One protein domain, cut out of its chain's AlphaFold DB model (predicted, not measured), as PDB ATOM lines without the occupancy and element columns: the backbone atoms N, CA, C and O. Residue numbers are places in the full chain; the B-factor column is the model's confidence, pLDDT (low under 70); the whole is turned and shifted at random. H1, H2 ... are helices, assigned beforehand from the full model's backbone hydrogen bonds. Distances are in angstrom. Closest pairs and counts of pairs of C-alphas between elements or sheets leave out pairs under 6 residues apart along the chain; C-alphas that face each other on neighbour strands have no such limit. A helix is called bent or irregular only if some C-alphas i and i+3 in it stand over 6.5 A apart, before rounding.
ATOM      1  N   SER A  57     182.232 193.759 113.590       97.88
ATOM      2  CA  SER A  57     182.867 192.436 113.636       97.88
ATOM      3  C   SER A  57     183.574 192.224 114.975       97.88
ATOM      4  O   SER A  57     184.048 193.188 115.576       97.88
ATOM      5  N   TYR A  58     183.714 190.973 115.426       95.56
ATOM      6  CA  TYR A  58     184.471 190.686 116.650       95.56
ATOM      7  C   TYR A  58     185.929 191.163 116.543       95.56
ATOM      8  O   TYR A  58     186.463 191.688 117.505       95.56
ATOM      9  N   ALA A  59     186.548 191.069 115.358       96.06
ATOM     10  CA  ALA A  59     187.928 191.509 115.147       96.06
ATOM     11  C   ALA A  59     188.081 193.030 115.295       96.06
ATOM     12  O   ALA A  59     189.038 193.511 115.899       96.06
ATOM     13  N   LYS A  60     187.120 193.804 114.772       97.88
ATOM     14  CA  LYS A  60     187.122 195.259 114.950       97.88
ATOM     15  C   LYS A  60     186.747 195.644 116.382       97.88
ATOM     16  O   LYS A  60     187.315 196.586 116.914       97.88
ATOM     17  N   TYR A  61     185.844 194.902 117.021       98.25
ATOM     18  CA  TYR A  61     185.527 195.077 118.438       98.25
ATOM     19  C   TYR A  61     186.746 194.823 119.336       98.25
ATOM     20  O   TYR A  61     187.019 195.618 120.234       98.25
ATOM     21  N   ASP A  62     187.528 193.781 119.042       96.75
ATOM     22  CA  ASP A  62     188.777 193.487 119.745       96.75
ATOM     23  C   ASP A  62     189.763 194.655 119.660       96.75
ATOM     24  O   ASP A  62     190.284 195.110 120.680       96.75
ATOM     25  N   ALA A  63     189.975 195.166 118.444       96.31
ATOM     26  CA  ALA A  63     190.911 196.252 118.183       96.31
ATOM     27  C   ALA A  63     190.458 197.597 118.778       96.31
ATOM     28  O   ALA A  63     191.263 198.298 119.387       96.31
ATOM     29  N   ASP A  64     189.185 197.957 118.606       97.31
ATOM     30  CA  ASP A  64     188.680 199.289 118.952       97.31
ATOM     31  C   ASP A  64     188.276 199.411 120.434       97.31
ATOM     32  O   ASP A  64     188.358 200.502 121.000       97.31
ATOM     33  N   TYR A  65     187.835 198.317 121.068       97.88
ATOM     34  CA  TYR A  65     187.242 198.338 122.412       97.88
ATOM     35  C   TYR A  65     187.983 197.432 123.397       97.88
ATOM     36  O   TYR A  65     188.446 197.898 124.441       97.88
ATOM     37  N   VAL A  66     188.132 196.141 123.080       97.00
ATOM     38  CA  VAL A  66     188.643 195.161 124.054       97.00
ATOM     39  C   VAL A  66     190.094 195.426 124.431       97.00
ATOM     40  O   VAL A  66     190.434 195.340 125.612       97.00
ATOM     41  N   ALA A  67     190.933 195.841 123.480       95.62
ATOM     42  CA  ALA A  67     192.299 196.272 123.764       95.62
ATOM     43  C   ALA A  67     192.345 197.359 124.859       95.62
ATOM     44  O   ALA A  67     193.113 197.257 125.818       95.62
ATOM     45  N   ASN A  68     191.449 198.349 124.779       96.25
ATOM     46  CA  ASN A  68     191.333 199.418 125.769       96.25
ATOM     47  C   ASN A  68     190.790 198.914 127.118       96.25
ATOM     48  O   ASN A  68     191.241 199.379 128.167       96.25
ATOM     49  N   TYR A  69     189.868 197.945 127.124       96.88
ATOM     50  CA  TYR A  69     189.413 197.319 128.371       96.88
ATOM     51  C   TYR A  69     190.562 196.643 129.115       96.88
ATOM     52  O   TYR A  69     190.691 196.808 130.330       96.88
ATOM     53  N   VAL A  70     191.416 195.921 128.384       95.06
ATOM     54  CA  VAL A  70     192.583 195.223 128.935       95.06
ATOM     55  C   VAL A  70     193.619 196.209 129.466       95.06
ATOM     56  O   VAL A  70     194.128 195.998 130.572       95.06
ATOM     57  N   GLU A  71     193.910 197.272 128.713       95.25
ATOM     58  CA  GLU A  71     194.878 198.308 129.085       95.25
ATOM     59  C   GLU A  71     194.429 199.079 130.333       95.25
ATOM     60  O   GLU A  71     195.174 199.188 131.306       95.25
ATOM     61  N   LYS A  72     193.187 199.577 130.333       96.50
ATOM     62  CA  LYS A  72     192.670 200.465 131.386       96.50
ATOM     63  C   LYS A  72     191.957 199.739 132.521       96.50
ATOM     64  O   LYS A  72     191.507 200.394 133.457       96.50
ATOM     65  N   LYS A  73     191.838 198.410 132.441       95.50
ATOM     66  CA  LYS A  73     191.068 197.578 133.383       95.50
ATOM     67  C   LYS A  73     189.649 198.113 133.571       95.50
ATOM     68  O   LYS A  73     189.186 198.314 134.694       95.50
ATOM     69  N   VAL A  74     188.977 198.370 132.449       97.25
ATOM     70  CA  VAL A  74     187.605 198.891 132.438       97.25
ATOM     71  C   VAL A  74     186.695 197.951 133.249       97.25
ATOM     72  O   VAL A  74     186.833 196.729 133.144       97.25
ATOM     73  N   PRO A  75     185.785 198.459 134.096       97.25
ATOM     74  CA  PRO A  75     184.838 197.612 134.816       97.25
ATOM     75  C   PRO A  75     183.889 196.864 133.871       97.25
ATOM     76  O   PRO A  75     183.475 197.404 132.848       97.25
ATOM     77  N   PHE A  76     183.489 195.648 134.253       97.88
ATOM     78  CA  PHE A  76     182.592 194.801 133.453       97.88
ATOM     79  C   PHE A  76     181.293 195.515 133.047       97.88
ATOM     80  O   PHE A  76     180.909 195.465 131.883       97.88
ATOM     81  N   ASP A  77     180.665 196.248 133.969       95.81
ATOM     82  CA  ASP A  77     179.409 196.960 133.698       95.81
ATOM     83  C   ASP A  77     179.565 198.041 132.617       95.81
ATOM     84  O   ASP A  77     178.645 198.283 131.839       95.81
ATOM     85  N   GLN A  78     180.746 198.666 132.523       96.31
ATOM     86  CA  GLN A  78     181.038 199.631 131.461       96.31
ATOM     87  C   GLN A  78     181.244 198.925 130.120       96.31
ATOM     88  O   GLN A  78     180.666 199.352 129.126       96.31
ATOM     89  N   ALA A  79     181.976 197.806 130.094       97.88
ATOM     90  CA  ALA A  79     182.106 196.991 128.884       97.88
ATOM     91  C   ALA A  79     180.742 196.454 128.403       97.88
ATOM     92  O   ALA A  79     180.503 196.342 127.202       97.88
ATOM     93  N   MET A  80     179.812 196.170 129.323       98.25
ATOM     94  CA  MET A  80     178.451 195.750 128.982       98.25
ATOM     95  C   MET A  80     177.616 196.842 128.308       98.25
ATOM     96  O   MET A  80     176.730 196.512 127.518       98.25
ATOM     97  N   ALA A  81     177.904 198.124 128.554       97.62
ATOM     98  CA  ALA A  81     177.255 199.211 127.823       97.62
ATOM     99  C   ALA A  81     177.591 199.144 126.323       97.62
ATOM    100  O   ALA A  81     176.698 199.248 125.480       97.62
ATOM    101  N   ASP A  82     178.857 198.876 125.994       98.19
ATOM    102  CA  ASP A  82     179.310 198.693 124.615       98.19
ATOM    103  C   ASP A  82     178.753 197.398 124.006       98.19
ATOM    104  O   ASP A  82     178.272 197.408 122.871       98.19
ATOM    105  N   VAL A  83     178.714 196.298 124.771       98.56
ATOM    106  CA  VAL A  83     178.075 195.040 124.335       98.56
ATOM    107  C   VAL A  83     176.604 195.263 123.975       98.56
ATOM    108  O   VAL A  83     176.148 194.818 122.920       98.56
ATOM    109  N   SER A  84     175.863 196.001 124.801       98.25
ATOM    110  CA  SER A  84     174.466 196.339 124.528       98.25
ATOM    111  C   SER A  84     174.322 197.201 123.271       98.25
ATOM    112  O   SER A  84     173.502 196.900 122.402       98.25
ATOM    113  N   ALA A  85     175.160 198.227 123.111       97.94
ATOM    114  CA  ALA A  85     175.092 199.135 121.970       97.94
ATOM    115  C   ALA A  85     175.457 198.468 120.626       97.94
ATOM    116  O   ALA A  85     174.852 198.792 119.590       97.94
ATOM    117  N   LEU A  86     176.443 197.564 120.650       98.38
ATOM    118  CA  LEU A  86     177.080 196.974 119.468       98.38
ATOM    119  C   LEU A  86     176.567 195.580 119.105       98.38
ATOM    120  O   LEU A  86     176.675 195.217 117.938       98.38
ATOM    121  N   PHE A  87     176.039 194.817 120.064       98.44
ATOM    122  CA  PHE A  87     175.557 193.442 119.862       98.44
ATOM    123  C   PHE A  87     174.111 193.235 120.330       98.44
ATOM    124  O   PHE A  87     173.524 192.189 120.060       98.44
ATOM    125  N   GLY A  88     173.515 194.212 121.020       98.06
ATOM    126  CA  GLY A  88     172.122 194.167 121.469       98.06
ATOM    127  C   GLY A  88     171.860 193.293 122.694       98.06
ATOM    128  O   GLY A  88     170.719 193.242 123.139       98.06
ATOM    129  N   LEU A  89     172.876 192.623 123.248       98.50
ATOM    130  CA  LEU A  89     172.742 191.805 124.457       98.50
ATOM    131  C   LEU A  89     172.615 192.699 125.693       98.50
ATOM    132  O   LEU A  89     173.416 193.612 125.887       98.50
ATOM    133  N   VAL A  90     171.620 192.431 126.537       98.12
ATOM    134  CA  VAL A  90     171.286 193.299 127.677       98.12
ATOM    135  C   VAL A  90     171.308 192.512 128.981       98.12
ATOM    136  O   VAL A  90     170.883 191.360 129.017       98.12
ATOM    137  N   LEU A  91     171.805 193.123 130.057       98.19
ATOM    138  CA  LEU A  91     171.771 192.529 131.395       98.19
ATOM    139  C   LEU A  91     170.324 192.406 131.916       98.19
ATOM    140  O   LEU A  91     169.490 193.247 131.575       98.19
ATOM    141  N   PRO A  92     170.025 191.436 132.804       97.56
ATOM    142  CA  PRO A  92     168.698 191.296 133.410       97.56
ATOM    143  C   PRO A  92     168.172 192.588 134.052       97.56
ATOM    144  O   PRO A  92     166.998 192.917 133.918       97.56
ATOM    145  N   ALA A  93     169.052 193.348 134.714       96.00
ATOM    146  CA  ALA A  93     168.705 194.602 135.386       96.00
ATOM    147  C   ALA A  93     168.244 195.715 134.424       96.00
ATOM    148  O   ALA A  93     167.579 196.654 134.850       96.00
ATOM    149  N   ASP A  94     168.580 195.600 133.140       96.19
ATOM    150  CA  ASP A  94     168.271 196.570 132.093       96.19
ATOM    151  C   ASP A  94     167.269 196.015 131.065       96.19
ATOM    152  O   ASP A  94     167.155 196.556 129.965       96.19
ATOM    153  N   ALA A  95     166.532 194.947 131.396       96.44
ATOM    154  CA  ALA A  95     165.647 194.240 130.465       96.44
ATOM    155  C   ALA A  95     164.657 195.158 129.720       96.44
ATOM    156  O   ALA A  95     164.409 194.948 128.533       96.44
ATOM    157  N   ASP A  96     164.162 196.215 130.372       96.19
ATOM    158  CA  ASP A  96     163.244 197.200 129.778       96.19
ATOM    159  C   ASP A  96     163.858 197.990 128.605       96.19
ATOM    160  O   ASP A  96     163.137 198.587 127.805       96.19
ATOM    161  N   LYS A  97     165.191 198.006 128.482       93.75
ATOM    162  CA  LYS A  97     165.926 198.671 127.395       93.75
ATOM    163  C   LYS A  97     166.191 197.745 126.205       93.75
ATOM    164  O   LYS A  97     166.697 198.206 125.182       93.75
ATOM    165  N   ALA A  98     165.904 196.450 126.325       95.62
ATOM    166  CA  ALA A  98     166.185 195.489 125.270       95.62
ATOM    167  C   ALA A  98     165.220 195.652 124.089       95.62
ATOM    168  O   ALA A  98     164.010 195.771 124.257       95.62
ATOM    169  N   ALA A  99     165.752 195.579 122.865       94.19
ATOM    170  CA  ALA A  99     164.935 195.602 121.647       94.19
ATOM    171  C   ALA A  99     164.021 194.365 121.516       94.19
ATOM    172  O   ALA A  99     163.029 194.389 120.789       94.19
ATOM    173  N   SER A 100     164.371 193.278 122.203       94.56
ATOM    174  CA  SER A 100     163.606 192.039 122.290       94.56
ATOM    175  C   SER A 100     163.924 191.347 123.611       94.56
ATOM    176  O   SER A 100     165.084 191.316 124.027       94.56
ATOM    177  N   SER A 101     162.928 190.706 124.225       95.25
ATOM    178  CA  SER A 101     163.139 189.876 125.417       95.25
ATOM    179  C   SER A 101     164.102 188.711 125.162       95.25
ATOM    180  O   SER A 101     164.773 188.259 126.083       95.25
ATOM    181  N   THR A 102     164.240 188.260 123.910       95.56
ATOM    182  CA  THR A 102     165.177 187.191 123.523       95.56
ATOM    183  C   THR A 102     166.646 187.607 123.586       95.56
ATOM    184  O   THR A 102     167.508 186.736 123.564       95.56
ATOM    185  N   LEU A 103     166.944 188.910 123.680       97.62
ATOM    186  CA  LEU A 103     168.301 189.455 123.807       97.62
ATOM    187  C   LEU A 103     168.707 189.743 125.260       97.62
ATOM    188  O   LEU A 103     169.867 190.064 125.525       97.62
ATOM    189  N   VAL A 104     167.776 189.605 126.208       98.19
ATOM    190  CA  VAL A 104     168.074 189.730 127.636       98.19
ATOM    191  C   VAL A 104     168.851 188.492 128.077       98.19
ATOM    192  O   VAL A 104     168.443 187.355 127.825       98.19
ATOM    193  N   LEU A 105     170.012 188.712 128.684       98.31
ATOM    194  CA  LEU A 105     170.862 187.673 129.248       98.31
ATOM    195  C   LEU A 105     170.213 187.090 130.505       98.31
ATOM    196  O   LEU A 105     169.553 187.791 131.264       98.31
ATOM    197  N   THR A 106     170.423 185.802 130.730       97.69
ATOM    198  CA  THR A 106     170.135 185.118 131.993       97.69
ATOM    199  C   THR A 106     171.314 185.271 132.950       97.69
ATOM    200  O   THR A 106     172.440 185.511 132.516       97.69
ATOM    201  N   ASP A 107     171.097 185.053 134.248       98.19
ATOM    202  CA  ASP A 107     172.178 185.111 135.245       98.19
ATOM    203  C   ASP A 107     173.322 184.133 134.934       98.19
ATOM    204  O   ASP A 107     174.493 184.450 135.147       98.19
ATOM    205  N   TYR A 108     172.994 182.965 134.372       97.44
ATOM    206  CA  TYR A 108     173.980 181.993 133.902       97.44
ATOM    207  C   TYR A 108     174.862 182.574 132.788       97.44
ATOM    208  O   TYR A 108     176.086 182.550 132.888       97.44
ATOM    209  N   GLU A 109     174.249 183.156 131.756       98.25
ATOM    210  CA  GLU A 109     174.977 183.751 130.630       98.25
ATOM    211  C   GLU A 109     175.808 184.967 131.063       98.25
ATOM    212  O   GLU A 109     176.923 185.148 130.578       98.25
ATOM    213  N   VAL A 110     175.306 185.779 132.003       98.56
ATOM    214  CA  VAL A 110     176.080 186.875 132.608       98.56
ATOM    215  C   VAL A 110     177.294 186.330 133.360       98.56
ATOM    216  O   VAL A 110     178.384 186.890 133.239       98.56
ATOM    217  N   GLY A 111     177.137 185.228 134.098       98.38
ATOM    218  CA  GLY A 111     178.234 184.551 134.790       98.38
ATOM    219  C   GLY A 111     179.330 184.071 133.837       98.38
ATOM    220  O   GLY A 111     180.505 184.375 134.053       98.38
ATOM    221  N   GLU A 112     178.951 183.394 132.751       97.81
ATOM    222  CA  GLU A 112     179.887 182.943 131.710       97.81
ATOM    223  C   GLU A 112     180.598 184.122 131.037       97.81
ATOM    224  O   GLU A 112     181.823 184.127 130.887       97.81
ATOM    225  N   LEU A 113     179.845 185.171 130.698       98.25
ATOM    226  CA  LEU A 113     180.391 186.365 130.065       98.25
ATOM    227  C   LEU A 113     181.365 187.109 130.986       98.25
ATOM    228  O   LEU A 113     182.423 187.560 130.543       98.25
ATOM    229  N   LYS A 114     181.054 187.187 132.282       98.31
ATOM    230  CA  LYS A 114     181.943 187.778 133.281       98.31
ATOM    231  C   LYS A 114     183.209 186.946 133.487       98.31
ATOM    232  O   LYS A 114     184.295 187.521 133.551       98.31
ATOM    233  N   LYS A 115     183.105 185.612 133.534       97.69
ATOM    234  CA  LYS A 115     184.272 184.716 133.589       97.69
ATOM    235  C   LYS A 115     185.198 184.957 132.392       97.69
ATOM    236  O   LYS A 115     186.405 185.117 132.572       97.69
ATOM    237  N   ALA A 116     184.632 185.040 131.188       97.88
ATOM    238  CA  ALA A 116     185.378 185.313 129.963       97.88
ATOM    239  C   ALA A 116     186.011 186.718 129.953       97.88
ATOM    240  O   ALA A 116     187.137 186.890 129.479       97.88
ATOM    241  N   TYR A 117     185.327 187.718 130.516       98.19
ATOM    242  CA  TYR A 117     185.866 189.067 130.683       98.19
ATOM    243  C   TYR A 117     187.066 189.096 131.633       98.19
ATOM    244  O   TYR A 117     188.135 189.587 131.274       98.19
ATOM    245  N   ASP A 118     186.923 188.505 132.822       97.06
ATOM    246  CA  ASP A 118     187.988 188.445 133.824       97.06
ATOM    247  C   ASP A 118     189.210 187.683 133.290       97.06
ATOM    248  O   ASP A 118     190.351 188.041 133.587       97.06
ATOM    249  N   LEU A 119     188.981 186.651 132.473       95.75
ATOM    250  CA  LEU A 119     190.034 185.933 131.769       95.75
ATOM    251  C   LEU A 119     190.716 186.826 130.719       95.75
ATOM    252  O   LEU A 119     191.936 186.961 130.736       95.75
ATOM    253  N   THR A 120     189.939 187.518 129.885       96.12
ATOM    254  CA  THR A 120     190.446 188.458 128.868       96.12
ATOM    255  C   THR A 120     191.346 189.536 129.475       96.12
ATOM    256  O   THR A 120     192.420 189.816 128.944       96.12
ATOM    257  N   LEU A 121     190.980 190.089 130.637       95.75
ATOM    258  CA  LEU A 121     191.788 191.097 131.332       95.75
ATOM    259  C   LEU A 121     193.154 190.586 131.818       95.75
ATOM    260  O   LEU A 121     194.040 191.413 132.065       95.75
ATOM    261  N   LYS A 122     193.340 189.268 131.972       92.75
ATOM    262  CA  LYS A 122     194.638 188.658 132.318       92.75
ATOM    263  C   LYS A 122     195.583 188.574 131.114       92.75
ATOM    264  O   LYS A 122     196.792 188.516 131.319       92.75
ATOM    265  N   GLY A 123     195.055 188.638 129.890       87.44
ATOM    266  CA  GLY A 123     195.818 188.464 128.652       87.44
ATOM    267  C   GLY A 123     196.289 187.021 128.427       87.44
ATOM    268  O   GLY A 123     195.927 186.118 129.176       87.44
ATOM    269  N   GLY A 124     197.109 186.815 127.389       83.69
ATOM    270  CA  GLY A 124     197.633 185.488 127.025       83.69
ATOM    271  C   GLY A 124     196.788 184.714 126.005       83.69
ATOM    272  O   GLY A 124     196.862 183.492 125.964       83.69
ATOM    273  N   PHE A 125     196.001 185.411 125.182       87.25
ATOM    274  CA  PHE A 125     195.162 184.819 124.127       87.25
ATOM    275  C   PHE A 125     195.735 185.109 122.741       87.25
ATOM    276  O   PHE A 125     196.515 186.049 122.575       87.25
ATOM    277  N   GLY A 126     195.339 184.313 121.749       86.38
ATOM    278  CA  GLY A 126     195.874 184.400 120.393       86.38
ATOM    279  C   GLY A 126     196.972 183.380 120.126       86.38
ATOM    280  O   GLY A 126     197.015 182.299 120.721       86.38
ATOM    281  N   THR A 127     197.862 183.721 119.200       87.50
ATOM    282  CA  THR A 127     198.946 182.848 118.747       87.50
ATOM    283  C   THR A 127     200.305 183.520 118.880       87.50
ATOM    284  O   THR A 127     200.420 184.739 118.752       87.50
ATOM    285  N   ASP A 128     201.351 182.723 119.087       88.94
ATOM    286  CA  ASP A 128     202.729 183.185 118.953       88.94
ATOM    287  C   ASP A 128     203.119 183.431 117.480       88.94
ATOM    288  O   ASP A 128     202.328 183.234 116.553       88.94
ATOM    289  N   ALA A 129     204.366 183.852 117.253       89.31
ATOM    290  CA  ALA A 129     204.899 184.138 115.918       89.31
ATOM    291  C   ALA A 129     204.909 182.925 114.961       89.31
ATOM    292  O   ALA A 129     205.053 183.110 113.756       89.31
ATOM    293  N   ASN A 130     204.756 181.703 115.481       89.69
ATOM    294  CA  ASN A 130     204.704 180.464 114.705       89.69
ATOM    295  C   ASN A 130     203.269 179.925 114.566       89.69
ATOM    296  O   ASN A 130     203.082 178.803 114.094       89.69
ATOM    297  N   GLY A 131     202.258 180.684 115.000       84.56
ATOM    298  CA  GLY A 131     200.858 180.265 114.956       84.56
ATOM    299  C   GLY A 131     200.458 179.299 116.074       84.56
ATOM    300  O   GLY A 131     199.359 178.747 116.034       84.56
ATOM    301  N   LYS A 132     201.307 179.070 117.085       87.19
ATOM    302  CA  LYS A 132     200.954 178.209 118.218       87.19
ATOM    303  C   LYS A 132     200.059 178.973 119.189       87.19
ATOM    304  O   LYS A 132     200.392 180.085 119.588       87.19
ATOM    305  N   SER A 133     198.951 178.355 119.598       89.38
ATOM    306  CA  SER A 133     198.042 178.916 120.604       89.38
ATOM    307  C   SER A 133     198.779 179.279 121.900       89.38
ATOM    308  O   SER A 133     199.568 178.480 122.416       89.38
ATOM    309  N   LEU A 134     198.498 180.474 122.422       90.75
ATOM    310  CA  LEU A 134     198.973 180.946 123.727       90.75
ATOM    311  C   LEU A 134     198.106 180.437 124.890       90.75
ATOM    312  O   LEU A 134     198.527 180.487 126.044       90.75
ATOM    313  N   GLN A 135     196.918 179.921 124.580       91.38
ATOM    314  CA  GLN A 135     195.941 179.447 125.552       91.38
ATOM    315  C   GLN A 135     196.292 178.070 126.111       91.38
ATOM    316  O   GLN A 135     196.883 177.224 125.433       91.38
ATOM    317  N   THR A 136     195.853 177.809 127.343       92.50
ATOM    318  CA  THR A 136     195.825 176.448 127.887       92.50
ATOM    319  C   THR A 136     194.886 175.555 127.071       92.50
ATOM    320  O   THR A 136     194.023 176.029 126.334       92.50
ATOM    321  N   GLN A 137     195.013 174.233 127.222       92.19
ATOM    322  CA  GLN A 137     194.141 173.288 126.518       92.19
ATOM    323  C   GLN A 137     192.653 173.506 126.840       92.19
ATOM    324  O   GLN A 137     191.815 173.392 125.949       92.19
ATOM    325  N   GLU A 138     192.320 173.817 128.096       92.31
ATOM    326  CA  GLU A 138     190.939 174.085 128.511       92.31
ATOM    327  C   GLU A 138     190.405 175.369 127.863       92.31
ATOM    328  O   GLU A 138     189.326 175.364 127.273       92.31
ATOM    329  N   GLU A 139     191.183 176.449 127.908       93.12
ATOM    330  CA  GLU A 139     190.810 177.729 127.299       93.12
ATOM    331  C   GLU A 139     190.708 177.624 125.781       93.12
ATOM    332  O   GLU A 139     189.838 178.249 125.189       93.12
ATOM    333  N   TYR A 140     191.563 176.829 125.136       92.06
ATOM    334  CA  TYR A 140     191.478 176.593 123.699       92.06
ATOM    335  C   TYR A 140     190.200 175.836 123.323       92.06
ATOM    336  O   TYR A 140     189.539 176.178 122.348       92.06
ATOM    337  N   VAL A 141     189.805 174.830 124.109       92.56
ATOM    338  CA  VAL A 141     188.532 174.121 123.892       92.56
ATOM    339  C   VAL A 141     187.343 175.062 124.091       92.56
ATOM    340  O   VAL A 141     186.365 174.969 123.355       92.56
ATOM    341  N   GLN A 142     187.425 175.979 125.056       92.44
ATOM    342  CA  GLN A 142     186.340 176.911 125.358       92.44
ATOM    343  C   GLN A 142     186.268 178.095 124.390       92.44
ATOM    344  O   GLN A 142     185.161 178.523 124.083       92.44
ATOM    345  N   TYR A 143     187.398 178.605 123.891       94.00
ATOM    346  CA  TYR A 143     187.479 179.907 123.207       94.00
ATOM    347  C   TYR A 143     188.285 179.895 121.894       94.00
ATOM    348  O   TYR A 143     188.391 180.923 121.229       94.00
ATOM    349  N   GLY A 144     188.873 178.767 121.493       92.38
ATOM    350  CA  GLY A 144     189.720 178.673 120.301       92.38
ATOM    351  C   GLY A 144     191.039 179.416 120.491       92.38
ATOM    352  O   GLY A 144     191.616 179.353 121.566       92.38
ATOM    353  N   THR A 145     191.517 180.124 119.469       91.25
ATOM    354  CA  THR A 145     192.604 181.117 119.601       91.25
ATOM    355  C   THR A 145     192.071 182.541 119.819       91.25
ATOM    356  O   THR A 145     192.832 183.506 119.766       91.25
ATOM    357  N   TYR A 146     190.756 182.693 119.997       93.56
ATOM    358  CA  TYR A 146     190.087 183.989 120.032       93.56
ATOM    359  C   TYR A 146     190.119 184.615 121.429       93.56
ATOM    360  O   TYR A 146     190.265 183.936 122.445       93.56
ATOM    361  N   THR A 147     189.912 185.932 121.482       95.50
ATOM    362  CA  THR A 147     189.722 186.659 122.740       95.50
ATOM    363  C   THR A 147     188.488 186.122 123.484       95.50
ATOM    364  O   THR A 147     187.382 186.224 122.940       95.50
ATOM    365  N   PRO A 148     188.620 185.603 124.726       97.06
ATOM    366  CA  PRO A 148     187.523 184.936 125.429       97.06
ATOM    367  C   PRO A 148     186.252 185.778 125.544       97.06
ATOM    368  O   PRO A 148     185.150 185.274 125.335       97.06
ATOM    369  N   PHE A 149     186.383 187.073 125.840       98.00
ATOM    370  CA  PHE A 149     185.230 187.958 125.977       98.00
ATOM    371  C   PHE A 149     184.466 188.098 124.657       98.00
ATOM    372  O   PHE A 149     183.261 187.868 124.623       98.00
ATOM    373  N   SER A 150     185.157 188.392 123.558       97.62
ATOM    374  CA  SER A 150     184.536 188.622 122.249       97.62
ATOM    375  C   SER A 150     183.902 187.371 121.654       97.62
ATOM    376  O   SER A 150     182.793 187.439 121.112       97.62
ATOM    377  N   VAL A 151     184.551 186.211 121.794       96.88
ATOM    378  CA  VAL A 151     183.949 184.944 121.357       96.88
ATOM    379  C   VAL A 151     182.721 184.608 122.206       96.88
ATOM    380  O   VAL A 151     181.701 184.199 121.664       96.88
ATOM    381  N   THR A 152     182.744 184.896 123.511       98.31
ATOM    382  CA  THR A 152     181.583 184.662 124.386       98.31
ATOM    383  C   THR A 152     180.423 185.602 124.048       98.31
ATOM    384  O   THR A 152     179.292 185.139 123.929       98.31
ATOM    385  N   VAL A 153     180.679 186.896 123.809       98.56
ATOM    386  CA  VAL A 153     179.655 187.858 123.349       98.56
ATOM    387  C   VAL A 153     178.986 187.365 122.065       98.56
ATOM    388  O   VAL A 153     177.759 187.306 121.981       98.56
ATOM    389  N   THR A 154     179.781 186.983 121.066       97.81
ATOM    390  CA  THR A 154     179.242 186.543 119.772       97.81
ATOM    391  C   THR A 154     178.536 185.192 119.866       97.81
ATOM    392  O   THR A 154     177.459 185.037 119.293       97.81
ATOM    393  N   HIS A 155     179.050 184.241 120.649       97.50
ATOM    394  CA  HIS A 155     178.378 182.966 120.907       97.50
ATOM    395  C   HIS A 155     177.040 183.154 121.622       97.50
ATOM    396  O   HIS A 155     176.065 182.515 121.246       97.50
ATOM    397  N   LEU A 156     176.949 184.051 122.606       98.12
ATOM    398  CA  LEU A 156     175.683 184.339 123.281       98.12
ATOM    399  C   LEU A 156     174.653 184.940 122.323       98.12
ATOM    400  O   LEU A 156     173.494 184.528 122.342       98.12
ATOM    401  N   LEU A 157     175.067 185.857 121.445       98.31
ATOM    402  CA  LEU A 157     174.183 186.387 120.407       98.31
ATOM    403  C   LEU A 157     173.726 185.289 119.435       98.31
ATOM    404  O   LEU A 157     172.535 185.208 119.125       98.31
ATOM    405  N   ASN A 158     174.638 184.419 118.994       97.62
ATOM    406  CA  ASN A 158     174.319 183.282 118.129       97.62
ATOM    407  C   ASN A 158     173.316 182.344 118.809       97.62
ATOM    408  O   ASN A 158     172.239 182.093 118.268       97.62
ATOM    409  N   ASN A 159     173.607 181.924 120.037       97.56
ATOM    410  CA  ASN A 159     172.777 181.020 120.825       97.56
ATOM    411  C   ASN A 159     171.375 181.595 121.044       97.56
ATOM    412  O   ASN A 159     170.379 180.915 120.799       97.56
ATOM    413  N   LYS A 160     171.271 182.883 121.397       97.31
ATOM    414  CA  LYS A 160     169.989 183.604 121.499       97.31
ATOM    415  C   LYS A 160     169.278 183.788 120.164       97.31
ATOM    416  O   LYS A 160     168.079 184.042 120.144       97.31
ATOM    417  N   SER A 161     169.988 183.665 119.048       97.25
ATOM    418  CA  SER A 161     169.417 183.643 117.697       97.25
ATOM    419  C   SER A 161     168.972 182.236 117.272       97.25
ATOM    420  O   SER A 161     168.340 182.089 116.225       97.25
ATOM    421  N   GLY A 162     169.252 181.211 118.082       97.12
ATOM    422  CA  GLY A 162     169.055 179.807 117.728       97.12
ATOM    423  C   GLY A 162     170.117 179.286 116.760       97.12
ATOM    424  O   GLY A 162     169.810 178.439 115.932       97.12
ATOM    425  N   ILE A 163     171.335 179.824 116.813       97.06
ATOM    426  CA  ILE A 163     172.486 179.429 115.993       97.06
ATOM    427  C   ILE A 163     173.572 178.904 116.928       97.06
ATOM    428  O   ILE A 163     173.803 179.497 117.977       97.06
ATOM    429  N   ASN A 164     174.262 177.833 116.547       95.88
ATOM    430  CA  ASN A 164     175.409 177.334 117.301       95.88
ATOM    431  C   ASN A 164     176.556 176.921 116.372       95.88
ATOM    432  O   ASN A 164     176.363 176.738 115.171       95.88
ATOM    433  N   PHE A 165     177.745 176.776 116.953       95.81
ATOM    434  CA  PHE A 165     178.953 176.293 116.293       95.81
ATOM    435  C   PHE A 165     179.565 175.156 117.112       95.81
ATOM    436  O   PHE A 165     179.449 175.123 118.339       95.81
ATOM    437  N   ALA A 166     180.207 174.213 116.431       93.62
ATOM    438  CA  ALA A 166     180.812 173.033 117.045       93.62
ATOM    439  C   ALA A 166     182.348 173.054 117.027       93.62
ATOM    440  O   ALA A 166     182.979 172.288 117.755       93.62
TER     441      ALA A 166
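Overview. This is residues 57 to 166 of the 206 residues of an uncharacterized protein of bioreactor metagenome (UniProt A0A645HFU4). Two pairs of helices are crossed over each other: H1 and H2 stand loosely side by side and span the pair H4 and H6, which are packed closely along the longest axis. H6 is the core of this arrangement; short H3 sits at one end of the longest axis, and short H5 with the long loop of residues 121 to 136 lies towards the other. The printed part has 110 residues with six named helices, H1 to H6 in chain order, and no named strand, so its class is all helix. The whole is compact, with a radius of gyration of the C-alphas of 13.9 A, and its C-alphas span 46 by 33 by 22 A along the three main axes.

Along the chain. H1, the longest helix with 15 residues, is residues 58 to 72 and measures 19.5 A from its first C-alpha at (184.471, 190.686, 116.650) to its last. H1 is irregular, but only just: C-alphas 64 and 67 are 6.7 A apart. H2 is residues 76 to 87, 15.4 A long. H6 is residues 148 to 160, 18.0 A long, and its last C-alpha is at (169.989, 183.604, 121.499). H4 is residues 107 to 120, 19.6 A long, and begins with C-alpha 107 at (172.178, 185.111, 135.245). H3 is residues 92 to 97 and measures 9.9 A; it is irregular, with C-alphas 93 and 96 8.2 A apart. H5 is residues 137 to 143 and measures 10.0 A.

Arrangement. H1 touches H6, which meets it with residues 150 to 154 alone; their closest C-alphas are those of Tyr 58 and Ser 150, 6.0 A apart. The two run opposite ways at a steep tilt of 47 degrees. H6 is the hub, touching H1, H2 and H4. H4 and H6 touch with 14 pairs of C-alphas within 8 A, the closest being those of Ala 116 and Phe 149 at 4.8 A, and they run opposite ways at a shallow tilt of 25 degrees. Residues 83 to 87 of H2 alone touch residues 153 to 157 of H6; the closest C-alphas are those of Phe 87 and Leu 157, 7.2 A apart, at a steep tilt of 50 degrees, the same way. The helix packing is mostly crossed, but only just: 1 of 3 touching pairs is at a shallow tilt. H1 and H2 are close but not clearly touching, with C-alphas of Tyr 69 and Ala 79 closest at 7.3 A; they run opposite ways at a shallow tilt of 16 degrees. H2 is also close to but not clearly touching H4, about perpendicular at 75 degrees, and the C-alphas of Phe 76 and Lys 114 are closest at 7.1 A. H5 is close to but not clearly touching H6, the closest C-alphas being those of Tyr 143 and Val 151 at 6.4 A. H3 touches no helix; its Pro 92 and Asp 107 of H4 have the closest C-alphas of that pair, 7.3 A apart. H3 and H5 are apart. In H4, H5 and H6 every O i to N i+4 pair is within hydrogen-bond range, against 9 of 11 in H1, 7 of 8 in H2 and 0 of 2 in H3, where 2 of 3 O i to N i+3 pairs are within range.

Size, cuts and confidence. The two C-alphas farthest apart are those of Asp 96 and Asn 130, 47.2 A. The printed part has no cut. The link from H4 to H5, residues 121 to 136, is long, and its C-alphas lie 11 to 26 A from the mean of the C-alphas. The links H1 to H2, H2 to H3 and H5 to H6 are tight, and H3 to H4 is short. The mean pLDDT of the printed part is 95.5, and no printed residue is under 70.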